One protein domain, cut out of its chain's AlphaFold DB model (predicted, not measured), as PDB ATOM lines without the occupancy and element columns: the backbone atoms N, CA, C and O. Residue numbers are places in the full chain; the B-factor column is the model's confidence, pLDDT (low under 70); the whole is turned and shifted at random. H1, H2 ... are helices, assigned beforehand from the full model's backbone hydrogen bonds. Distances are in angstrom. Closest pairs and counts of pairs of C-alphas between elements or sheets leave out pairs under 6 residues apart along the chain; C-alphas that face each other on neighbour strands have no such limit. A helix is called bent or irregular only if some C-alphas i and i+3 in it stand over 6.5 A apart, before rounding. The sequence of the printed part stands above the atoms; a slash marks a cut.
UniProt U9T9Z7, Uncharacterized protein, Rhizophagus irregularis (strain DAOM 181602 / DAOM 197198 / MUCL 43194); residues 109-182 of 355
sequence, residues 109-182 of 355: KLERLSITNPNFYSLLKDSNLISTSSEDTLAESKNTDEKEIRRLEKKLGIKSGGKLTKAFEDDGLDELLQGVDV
ATOM      1  N   LYS A 109      23.577  37.072 -36.022       86.50
ATOM      2  CA  LYS A 109      22.763  37.590 -37.131       86.50
ATOM      3  C   LYS A 109      22.547  36.533 -38.206       86.50
ATOM      4  O   LYS A 109      21.453  36.477 -38.754       86.50
ATOM      5  N   LEU A 110      23.549  35.695 -38.467       85.25
ATOM      6  CA  LEU A 110      23.442  34.580 -39.407       85.25
ATOM      7  C   LEU A 110      22.468  33.502 -38.920       85.25
ATOM      8  O   LEU A 110      21.644  33.042 -39.699       85.25
ATOM      9  N   GLU A 111      22.491  33.174 -37.629       82.88
ATOM     10  CA  GLU A 111      21.532  32.244 -37.015       82.88
ATOM     11  C   GLU A 111      20.096  32.794 -37.055       82.88
ATOM     12  O   GLU A 111      19.134  32.087 -37.332       82.88
ATOM     13  N   ARG A 112      19.923  34.104 -36.857       88.31
ATOM     14  CA  ARG A 112      18.614  34.742 -37.057       88.31
ATOM     15  C   ARG A 112      18.187  34.739 -38.523       88.31
ATOM     16  O   ARG A 112      16.994  34.627 -38.797       88.31
ATOM     17  N   LEU A 113      19.122  34.882 -39.459       86.44
ATOM     18  CA  LEU A 113      18.833  34.869 -40.891       86.44
ATOM     19  C   LEU A 113      18.408  33.475 -41.371       86.44
ATOM     20  O   LEU A 113      17.450  33.388 -42.132       86.44
ATOM     21  N   SER A 114      19.037  32.406 -40.871       86.00
ATOM     22  CA  SER A 114      18.642  31.028 -41.196       86.00
ATOM     23  C   SER A 114      17.218  30.698 -40.736       86.00
ATOM     24  O   SER A 114      16.507  29.976 -41.428       86.00
ATOM     25  N   ILE A 115      16.768  31.287 -39.621       90.19
ATOM     26  CA  ILE A 115      15.402  31.120 -39.099       90.19
ATOM     27  C   ILE A 115      14.394  32.033 -39.815       90.19
ATOM     28  O   ILE A 115      13.277  31.614 -40.104       90.19
ATOM     29  N   THR A 116      14.753  33.292 -40.083       93.19
ATOM     30  CA  THR A 116      13.816  34.282 -40.653       93.19
ATOM     31  C   THR A 116      13.637  34.157 -42.163       93.19
ATOM     32  O   THR A 116      12.544  34.421 -42.651       93.19
ATOM     33  N   ASN A 117      14.681  33.767 -42.903       91.81
ATOM     34  CA  ASN A 117      14.645  33.591 -44.356       91.81
ATOM     35  C   ASN A 117      15.533  32.407 -44.782       91.81
ATOM     36  O   ASN A 117      16.666  32.612 -45.233       91.81
ATOM     37  N   PRO A 118      15.025  31.164 -44.688       88.06
ATOM     38  CA  PRO A 118      15.820  29.964 -44.946       88.06
ATOM     39  C   PRO A 118      16.317  29.878 -46.396       88.06
ATOM     40  O   PRO A 118      17.470  29.527 -46.615       88.06
ATOM     41  N   ASN A 119      15.503  30.287 -47.377       87.12
ATOM     42  CA  ASN A 119      15.874  30.246 -48.800       87.12
ATOM     43  C   ASN A 119      17.004  31.223 -49.160       87.12
ATOM     44  O   ASN A 119      17.828  30.954 -50.027       87.12
ATOM     45  N   PHE A 120      17.044  32.386 -48.508       88.94
ATOM     46  CA  PHE A 120      18.118  33.353 -48.733       88.94
ATOM     47  C   PHE A 120      19.408  32.905 -48.037       88.94
ATOM     48  O   PHE A 120      20.495  33.051 -48.585       88.94
ATOM     49  N   TYR A 121      19.285  32.305 -46.850       88.88
ATOM     50  CA  TYR A 121      20.409  31.705 -46.141       88.88
ATOM     51  C   TYR A 121      21.020  30.523 -46.911       88.88
ATOM     52  O   TYR A 121      22.243  30.439 -46.994       88.88
ATOM     53  N   SER A 122      20.201  29.655 -47.522       85.38
ATOM     54  CA  SER A 122      20.694  28.566 -48.375       85.38
ATOM     55  C   SER A 122      21.402  29.104 -49.615       85.38
ATOM     56  O   SER A 122      22.532  28.713 -49.860       85.38
ATOM     57  N   LEU A 123      20.836  30.097 -50.311       89.62
ATOM     58  CA  LEU A 123      21.482  30.710 -51.480       89.62
ATOM     59  C   LEU A 123      22.859  31.312 -51.140       89.62
ATOM     60  O   LEU A 123      23.810  31.206 -51.914       89.62
ATOM     61  N   LEU A 124      22.984  31.946 -49.971       86.81
ATOM     62  CA  LEU A 124      24.250  32.488 -49.474       86.81
ATOM     63  C   LEU A 124      25.249  31.395 -49.059       86.81
ATOM     64  O   LEU A 124      26.458  31.604 -49.176       86.81
ATOM     65  N   LYS A 125      24.759  30.246 -48.581       84.38
ATOM     66  CA  LYS A 125      25.576  29.064 -48.277       84.38
ATOM     67  C   LYS A 125      26.073  28.402 -49.567       84.38
ATOM     68  O   LYS A 125      27.264  28.149 -49.686       84.38
ATOM     69  N   ASP A 126      25.197  28.235 -50.554       84.50
ATOM     70  CA  ASP A 126      25.493  27.617 -51.853       84.50
ATOM     71  C   ASP A 126      26.452  28.473 -52.697       84.50
ATOM     72  O   ASP A 126      27.307  27.957 -53.412       84.50
ATOM     73  N   SER A 127      26.355  29.802 -52.578       87.44
ATOM     74  CA  SER A 127      27.291  30.752 -53.198       87.44
ATOM     75  C   SER A 127      28.587  30.958 -52.402       87.44
ATOM     76  O   SER A 127      29.393  31.812 -52.768       87.44
ATOM     77  N   ASN A 128      28.806  30.193 -51.323       81.69
ATOM     78  CA  ASN A 128      29.970  30.287 -50.431       81.69
ATOM     79  C   ASN A 128      30.202  31.692 -49.830       81.69
ATOM     80  O   ASN A 128      31.311  32.023 -49.412       81.69
ATOM     81  N   LEU A 129      29.162  32.533 -49.762       82.75
ATOM     82  CA  LEU A 129      29.219  33.888 -49.196       82.75
ATOM     83  C   LEU A 129      29.078  33.896 -47.668       82.75
ATOM     84  O   LEU A 129      29.427  34.881 -47.015       82.75
ATOM     85  N   ILE A 130      28.562  32.807 -47.095       76.31
ATOM     86  CA  ILE A 130      28.581  32.544 -45.658       76.31
ATOM     87  C   ILE A 130      29.344  31.244 -45.427       76.31
ATOM     88  O   ILE A 130      28.846  30.161 -45.725       76.31
ATOM     89  N   SER A 131      30.529  31.342 -44.830       60.84
ATOM     90  CA  SER A 131      31.198  30.179 -44.259       60.84
ATOM     91  C   SER A 131      30.457  29.780 -42.985       60.84
ATOM     92  O   SER A 131      30.644  30.388 -41.928       60.84
ATOM     93  N   THR A 132      29.618  28.742 -43.054       53.66
ATOM     94  CA  THR A 132      29.523  27.861 -41.887       53.66
ATOM     95  C   THR A 132      30.944  27.380 -41.651       53.66
ATOM     96  O   THR A 132      31.604  26.971 -42.609       53.66
ATOM     97  N   SER A 133      31.447  27.545 -40.430       47.19
ATOM     98  CA  SER A 133      32.741  27.012 -40.014       47.19
ATOM     99  C   SER A 133      32.957  25.656 -40.675       47.19
ATOM    100  O   SER A 133      32.049  24.826 -40.684       47.19
ATOM    101  N   SER A 134      34.140  25.455 -41.240       51.66
ATOM    102  CA  SER A 134      34.613  24.237 -41.910       51.66
ATOM    103  C   SER A 134      34.419  22.935 -41.109       51.66
ATOM    104  O   SER A 134      34.742  21.863 -41.601       51.66
ATOM    105  N   GLU A 135      33.874  23.011 -39.896       51.22
ATOM    106  CA  GLU A 135      33.410  21.897 -39.080       51.22
ATOM    107  C   GLU A 135      32.092  21.276 -39.575       51.22
ATOM    108  O   GLU A 135      31.978  20.056 -39.535       51.22
ATOM    109  N   ASP A 136      31.125  22.044 -40.096       51.16
ATOM    110  CA  ASP A 136      29.793  21.492 -40.423       51.16
ATOM    111  C   ASP A 136      29.783  20.693 -41.735       51.16
ATOM    112  O   ASP A 136      29.152  19.642 -41.825       51.16
ATOM    113  N   THR A 137      30.511  21.148 -42.760       52.72
ATOM    114  CA  THR A 137      30.648  20.401 -44.024       52.72
ATOM    115  C   THR A 137      31.495  19.144 -43.840       52.72
ATOM    116  O   THR A 137      31.187  18.099 -44.411       52.72
ATOM    117  N   LEU A 138      32.522  19.221 -42.990       52.53
ATOM    118  CA  LEU A 138      33.371  18.087 -42.655       52.53
ATOM    119  C   LEU A 138      32.621  17.070 -41.783       52.53
ATOM    120  O   LEU A 138      32.740  15.872 -42.016       52.53
ATOM    121  N   ALA A 139      31.800  17.520 -40.830       56.44
ATOM    122  CA  ALA A 139      30.948  16.644 -40.027       56.44
ATOM    123  C   ALA A 139      29.895  15.916 -40.879       56.44
ATOM    124  O   ALA A 139      29.677  14.722 -40.682       56.44
ATOM    125  N   GLU A 140      29.281  16.591 -41.855       56.31
ATOM    126  CA  GLU A 140      28.326  15.954 -42.770       56.31
ATOM    127  C   GLU A 140      29.010  14.877 -43.638       56.31
ATOM    128  O   GLU A 140      28.477  13.775 -43.751       56.31
ATOM    129  N   SER A 141      30.220  15.143 -44.158       60.41
ATOM    130  CA  SER A 141      31.011  14.147 -44.911       60.41
ATOM    131  C   SER A 141      31.488  12.969 -44.047       60.41
ATOM    132  O   SER A 141      31.356  11.812 -44.428       60.41
ATOM    133  N   LYS A 142      31.925  13.221 -42.808       64.75
ATOM    134  CA  LYS A 142      32.304  12.152 -41.867       64.75
ATOM    135  C   LYS A 142      31.124  11.234 -41.558       64.75
ATOM    136  O   LYS A 142      31.268  10.017 -41.513       64.75
ATOM    137  N   ASN A 143      29.928  11.805 -41.423       72.25
ATOM    138  CA  ASN A 143      28.708  11.036 -41.198       72.25
ATOM    139  C   ASN A 143      28.300  10.181 -42.409       72.25
ATOM    140  O   ASN A 143      27.591   9.186 -42.224       72.25
ATOM    141  N   THR A 144      28.662  10.559 -43.640       75.50
ATOM    142  CA  THR A 144      28.437   9.714 -44.824       75.50
ATOM    143  C   THR A 144      29.451   8.583 -44.890       75.50
ATOM    144  O   THR A 144      29.046   7.432 -45.070       75.50
ATOM    145  N   ASP A 145      30.717   8.884 -44.620       77.31
ATOM    146  CA  ASP A 145      31.816   7.921 -44.682       77.31
ATOM    147  C   ASP A 145      31.662   6.844 -43.597       77.31
ATOM    148  O   ASP A 145      31.731   5.651 -43.881       77.31
ATOM    149  N   GLU A 146      31.302   7.221 -42.365       82.62
ATOM    150  CA  GLU A 146      31.017   6.267 -41.282       82.62
ATOM    151  C   GLU A 146      29.847   5.318 -41.608       82.62
ATOM    152  O   GLU A 146      29.840   4.143 -41.216       82.62
ATOM    153  N   LYS A 147      28.833   5.800 -42.339       84.69
ATOM    154  CA  LYS A 147      27.707   4.961 -42.785       84.69
ATOM    155  C   LYS A 147      28.134   4.001 -43.886       84.69
ATOM    156  O   LYS A 147      27.676   2.854 -43.899       84.69
ATOM    157  N   GLU A 148      28.974   4.464 -44.805       86.44
ATOM    158  CA  GLU A 148      29.522   3.644 -45.875       86.44
ATOM    159  C   GLU A 148      30.433   2.546 -45.322       86.44
ATOM    160  O   GLU A 148      30.212   1.372 -45.628       86.44
ATOM    161  N   ILE A 149      31.344   2.888 -44.408       84.56
ATOM    162  CA  ILE A 149      32.216   1.938 -43.705       84.56
ATOM    163  C   ILE A 149      31.374   0.852 -43.026       84.56
ATOM    164  O   ILE A 149      31.576  -0.335 -43.276       84.56
ATOM    165  N   ARG A 150      30.332   1.221 -42.267       85.62
ATOM    166  CA  ARG A 150      29.441   0.238 -41.618       85.62
ATOM    167  C   ARG A 150      28.717  -0.669 -42.623       85.62
ATOM    168  O   ARG A 150      28.453  -1.843 -42.344       85.62
ATOM    169  N   ARG A 151      28.332  -0.137 -43.785       89.94
ATOM    170  CA  ARG A 151      27.701  -0.924 -44.855       89.94
ATOM    171  C   ARG A 151      28.695  -1.920 -45.454       89.94
ATOM    172  O   ARG A 151      28.287  -3.044 -45.749       89.94
ATOM    173  N   LEU A 152      29.951  -1.521 -45.634       88.12
ATOM    174  CA  LEU A 152      31.021  -2.377 -46.143       88.12
ATOM    175  C   LEU A 152      31.398  -3.465 -45.133       88.12
ATOM    176  O   LEU A 152      31.424  -4.630 -45.512       88.12
ATOM    177  N   GLU A 153      31.538  -3.134 -43.849       86.31
ATOM    178  CA  GLU A 153      31.753  -4.110 -42.769       86.31
ATOM    179  C   GLU A 153      30.691  -5.208 -42.773       86.31
ATOM    180  O   GLU A 153      31.005  -6.395 -42.767       86.31
ATOM    181  N   LYS A 154      29.414  -4.816 -42.872       85.19
ATOM    182  CA  LYS A 154      28.306  -5.772 -42.918       85.19
ATOM    183  C   LYS A 154      28.369  -6.677 -44.151       85.19
ATOM    184  O   LYS A 154      27.992  -7.842 -44.055       85.19
ATOM    185  N   LYS A 155      28.802  -6.151 -45.302       86.50
ATOM    186  CA  LYS A 155      28.975  -6.934 -46.537       86.50
ATOM    187  C   LYS A 155      30.171  -7.881 -46.464       86.50
ATOM    188  O   LYS A 155      30.089  -8.965 -47.020       86.50
ATOM    189  N   LEU A 156      31.230  -7.477 -45.767       82.06
ATOM    190  CA  LEU A 156      32.434  -8.272 -45.521       82.06
ATOM    191  C   LEU A 156      32.258  -9.275 -44.373       82.06
ATOM    192  O   LEU A 156      33.186  -9.998 -44.055       82.06
ATOM    193  N   GLY A 157      31.095  -9.317 -43.718       79.12
ATOM    194  CA  GLY A 157      30.870 -10.195 -42.569       79.12
ATOM    195  C   GLY A 157      31.532  -9.716 -41.273       79.12
ATOM    196  O   GLY A 157      31.422 -10.389 -40.255       79.12
ATOM    197  N   ILE A 158      32.147  -8.533 -41.242       83.12
ATOM    198  CA  ILE A 158      32.749  -7.976 -40.026       83.12
ATOM    199  C   ILE A 158      31.621  -7.538 -39.089       83.12
ATOM    200  O   ILE A 158      30.813  -6.653 -39.393       83.12
ATOM    201  N   LYS A 159      31.524  -8.188 -37.925       77.44
ATOM    202  CA  LYS A 159      30.487  -7.871 -36.937       77.44
ATOM    203  C   LYS A 159      30.838  -6.577 -36.209       77.44
ATOM    204  O   LYS A 159      32.002  -6.269 -35.961       77.44
ATOM    205  N   SER A 160      29.811  -5.830 -35.797       66.00
ATOM    206  CA  SER A 160      29.996  -4.563 -35.084       66.00
ATOM    207  C   SER A 160      30.804  -4.776 -33.797       66.00
ATOM    208  O   SER A 160      30.276  -5.329 -32.830       66.00
ATOM    209  N   GLY A 161      32.056  -4.323 -33.781       68.56
ATOM    210  CA  GLY A 161      33.025  -4.635 -32.722       68.56
ATOM    211  C   GLY A 161      34.295  -5.333 -33.211       68.56
ATOM    212  O   GLY A 161      35.016  -5.866 -32.377       68.56
ATOM    213  N   GLY A 162      34.529  -5.380 -34.528       71.00
ATOM    214  CA  GLY A 162      35.780  -5.880 -35.101       71.00
ATOM    215  C   GLY A 162      35.965  -7.386 -35.017       71.00
ATOM    216  O   GLY A 162      37.059  -7.895 -35.198       71.00
ATOM    217  N   LYS A 163      34.890  -8.120 -34.722       77.44
ATOM    218  CA  LYS A 163      34.944  -9.577 -34.657       77.44
ATOM    219  C   LYS A 163      34.810 -10.129 -36.067       77.44
ATOM    220  O   LYS A 163      33.757  -9.937 -36.694       77.44
ATOM    221  N   LEU A 164      35.856 -10.804 -36.527       81.31
ATOM    222  CA  LEU A 164      35.832 -11.595 -37.746       81.31
ATOM    223  C   LEU A 164      34.813 -12.737 -37.591       81.31
ATOM    224  O   LEU A 164      34.525 -13.226 -36.496       81.31
ATOM    225  N   THR A 165      34.132 -13.063 -38.684       82.50
ATOM    226  CA  THR A 165      33.211 -14.203 -38.731       82.50
ATOM    227  C   THR A 165      33.953 -15.491 -39.015       82.50
ATOM    228  O   THR A 165      34.969 -15.466 -39.690       82.50
ATOM    229  N   LYS A 166      33.326 -16.616 -38.670       81.25
ATOM    230  CA  LYS A 166      33.779 -17.969 -39.008       81.25
ATOM    231  C   LYS A 166      34.145 -18.185 -40.489       81.25
ATOM    232  O   LYS A 166      35.004 -18.995 -40.777       81.25
ATOM    233  N   ALA A 167      33.566 -17.416 -41.416       81.94
ATOM    234  CA  ALA A 167      33.986 -17.432 -42.820       81.94
ATOM    235  C   ALA A 167      35.476 -17.064 -43.018       81.94
ATOM    236  O   ALA A 167      36.118 -17.620 -43.892       81.94
ATOM    237  N   PHE A 168      36.042 -16.179 -42.187       84.00
ATOM    238  CA  PHE A 168      37.474 -15.846 -42.217       84.00
ATOM    239  C   PHE A 168      38.343 -16.936 -41.583       84.00
ATOM    240  O   PHE A 168      39.488 -17.101 -41.993       84.00
ATOM    241  N   GLU A 169      37.807 -17.668 -40.601       82.69
ATOM    242  CA  GLU A 169      38.472 -18.832 -40.003       82.69
ATOM    243  C   GLU A 169      38.534 -19.983 -41.021       82.69
ATOM    244  O   GLU A 169      39.591 -20.574 -41.215       82.69
ATOM    245  N   ASP A 170      37.424 -20.253 -41.719       85.31
ATOM    246  CA  ASP A 170      37.327 -21.311 -42.732       85.31
ATOM    247  C   ASP A 170      38.234 -21.029 -43.953       85.31
ATOM    248  O   ASP A 170      38.789 -21.963 -44.532       85.31
ATOM    249  N   ASP A 171      38.433 -19.752 -44.308       86.38
ATOM    250  CA  ASP A 171      39.329 -19.316 -45.391       86.38
ATOM    251  C   ASP A 171      40.801 -19.140 -44.942       86.38
ATOM    252  O   ASP A 171      41.658 -18.793 -45.757       86.38
ATOM    253  N   GLY A 172      41.117 -19.336 -43.653       83.25
ATOM    254  CA  GLY A 172      42.466 -19.143 -43.095       83.25
ATOM    255  C   GLY A 172      42.951 -17.684 -43.062       83.25
ATOM    256  O   GLY A 172      44.117 -17.414 -42.780       83.25
ATOM    257  N   LEU A 173      42.069 -16.721 -43.340       86.31
ATOM    258  CA  LEU A 173      42.376 -15.287 -43.320       86.31
ATOM    259  C   LEU A 173      42.414 -14.708 -41.900       86.31
ATOM    260  O   LEU A 173      42.966 -13.629 -41.702       86.31
ATOM    261  N   ASP A 174      41.835 -15.409 -40.924       82.94
ATOM    262  CA  ASP A 174      41.871 -15.027 -39.509       82.94
ATOM    263  C   ASP A 174      43.305 -15.026 -38.944       82.94
ATOM    264  O   ASP A 174      43.680 -14.103 -38.227       82.94
ATOM    265  N   GLU A 175      44.144 -15.989 -39.348       85.38
ATOM    266  CA  GLU A 175      45.563 -16.063 -38.955       85.38
ATOM    267  C   GLU A 175      46.390 -14.939 -39.598       85.38
ATOM    268  O   GLU A 175      47.239 -14.332 -38.951       85.38
ATOM    269  N   LEU A 176      46.088 -14.593 -40.854       86.62
ATOM    270  CA  LEU A 176      46.766 -13.510 -41.573       86.62
ATOM    271  C   LEU A 176      46.395 -12.117 -41.037       86.62
ATOM    272  O   LEU A 176      47.205 -11.193 -41.089       86.62
ATOM    273  N   LEU A 177      45.164 -11.952 -40.549       81.56
ATOM    274  CA  LEU A 177      44.662 -10.703 -39.969       81.56
ATOM    275  C   LEU A 177      44.830 -10.647 -38.444       81.56
ATOM    276  O   LEU A 177      44.380  -9.690 -37.807       81.56
ATOM    277  N   GLN A 178      45.497 -11.637 -37.848       79.00
ATOM    278  CA  GLN A 178      45.787 -11.663 -36.424       79.00
ATOM    279  C   GLN A 178      46.735 -10.507 -36.064       79.00
ATOM    280  O   GLN A 178      47.857 -10.421 -36.549       79.00
ATOM    281  N   GLY A 179      46.264  -9.587 -35.217       74.38
ATOM    282  CA  GLY A 179      47.007  -8.378 -34.826       74.38
ATOM    283  C   GLY A 179      46.620  -7.105 -35.588       74.38
ATOM    284  O   GLY A 179      47.103  -6.032 -35.238       74.38
ATOM    285  N   VAL A 180      45.717  -7.188 -36.572       80.12
ATOM    286  CA  VAL A 180      45.151  -6.013 -37.254       80.12
ATOM    287  C   VAL A 180      43.773  -5.689 -36.675       80.12
ATOM    288  O   VAL A 180      42.841  -6.490 -36.757       80.12
ATOM    289  N   ASP A 181      43.617  -4.486 -36.118       79.12
ATOM    290  CA  ASP A 181      42.331  -4.007 -35.603       79.12
ATOM    291  C   ASP A 181      41.349  -3.723 -36.747       79.12
ATOM    292  O   ASP A 181      41.303  -2.637 -37.330       79.12
ATOM    293  N   VAL A 182      40.518  -4.710 -37.071       76.38
ATOM    294  CA  VAL A 182      39.446  -4.562 -38.058       76.38
ATOM    295  C   VAL A 182      38.190  -3.960 -37.423       76.38
ATOM    296  O   VAL A 182      37.824  -4.251 -36.286       76.38
TER     297      VAL A 182
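Overview. This is residues 109 to 182 of the 355 residues of an uncharacterized protein of Rhizophagus irregularis (strain DAOM 181602 / DAOM 197198 / MUCL 43194) (UniProt U9T9Z7). Picture a dumbbell-like rod: one long helix, H3, makes the shaft, with a small pair of helices, H1 and H2, beyond one end and a loose group of two very short helices, H4 and H5, with their loops beyond the other. The shaft touches no other helix, and its residues 135 to 149 stand free. The printed part has 74 residues with five named helices, in the order H1, H2, H3, H4, H5, and no named strand; the class is all helix. The whole is extended, with a radius of gyration of the C-alphas of 21.3 A, and the C-alphas span 60 by 19 by 18 A.

Along the chain. Find C-alpha 109 at (22.763, 37.590, -37.131); here H1 begins, and it holds residues 109 to 116, 10.2 A from first to last C-alpha. One residue on, H2 takes residues 118 to 126 and is 12.1 A long. Then go to C-alpha 135 at (33.410, 21.897, -39.080), where H3 begins; it runs through residues 135 to 155 for 30.1 A, and you can watch y fall to -6.934 at C-alpha 155. H4 is residues 166 to 170, 6.1 A long. H5 is residues 173 to 176, 5.0 A long, and ends at C-alpha 176 at (46.766, -13.510, -41.573).

Arrangement. Start at H1 and H2, which touch; their closest C-alphas are those of Ser 114 and Tyr 121, 5.3 A apart. Their lines stand at a steep tilt of 50 degrees, and they run opposite ways. Farther along, H3 is apart from H1, H2, H4 and H5. Look next at H4 and H5, which are close but not clearly touching: their closest C-alphas, those of Phe 168 and Asp 174, are 5.2 A apart. H1 and H2 are both apart from H4 and H5. Along the backbone, each O i to N i+4 pair is within hydrogen-bond range in H1, H2 and H4, and 16 of 17 are in H3; H5, with four residues, is too short for such a pair, but its one O i to N i+3 pair is within range.

Size, cuts and confidence. To see the full length, take the two C-alphas farthest apart, those of Lys 109 and Asp 170, at 60.9 A. The first and last printed C-alphas, those of Lys 109 and Val 182, are 45.3 A apart. The printed part has no cut. The links from H1 to H2 and from H4 to H5 are tight, those from H2 to H3, with 8 residues, and from H3 to H4, with 10, are short, and no link is long. In the B-factor column, the mean pLDDT of the printed part is 78.5; look for values under 70 at residues 131 to 142 and 160 to 161.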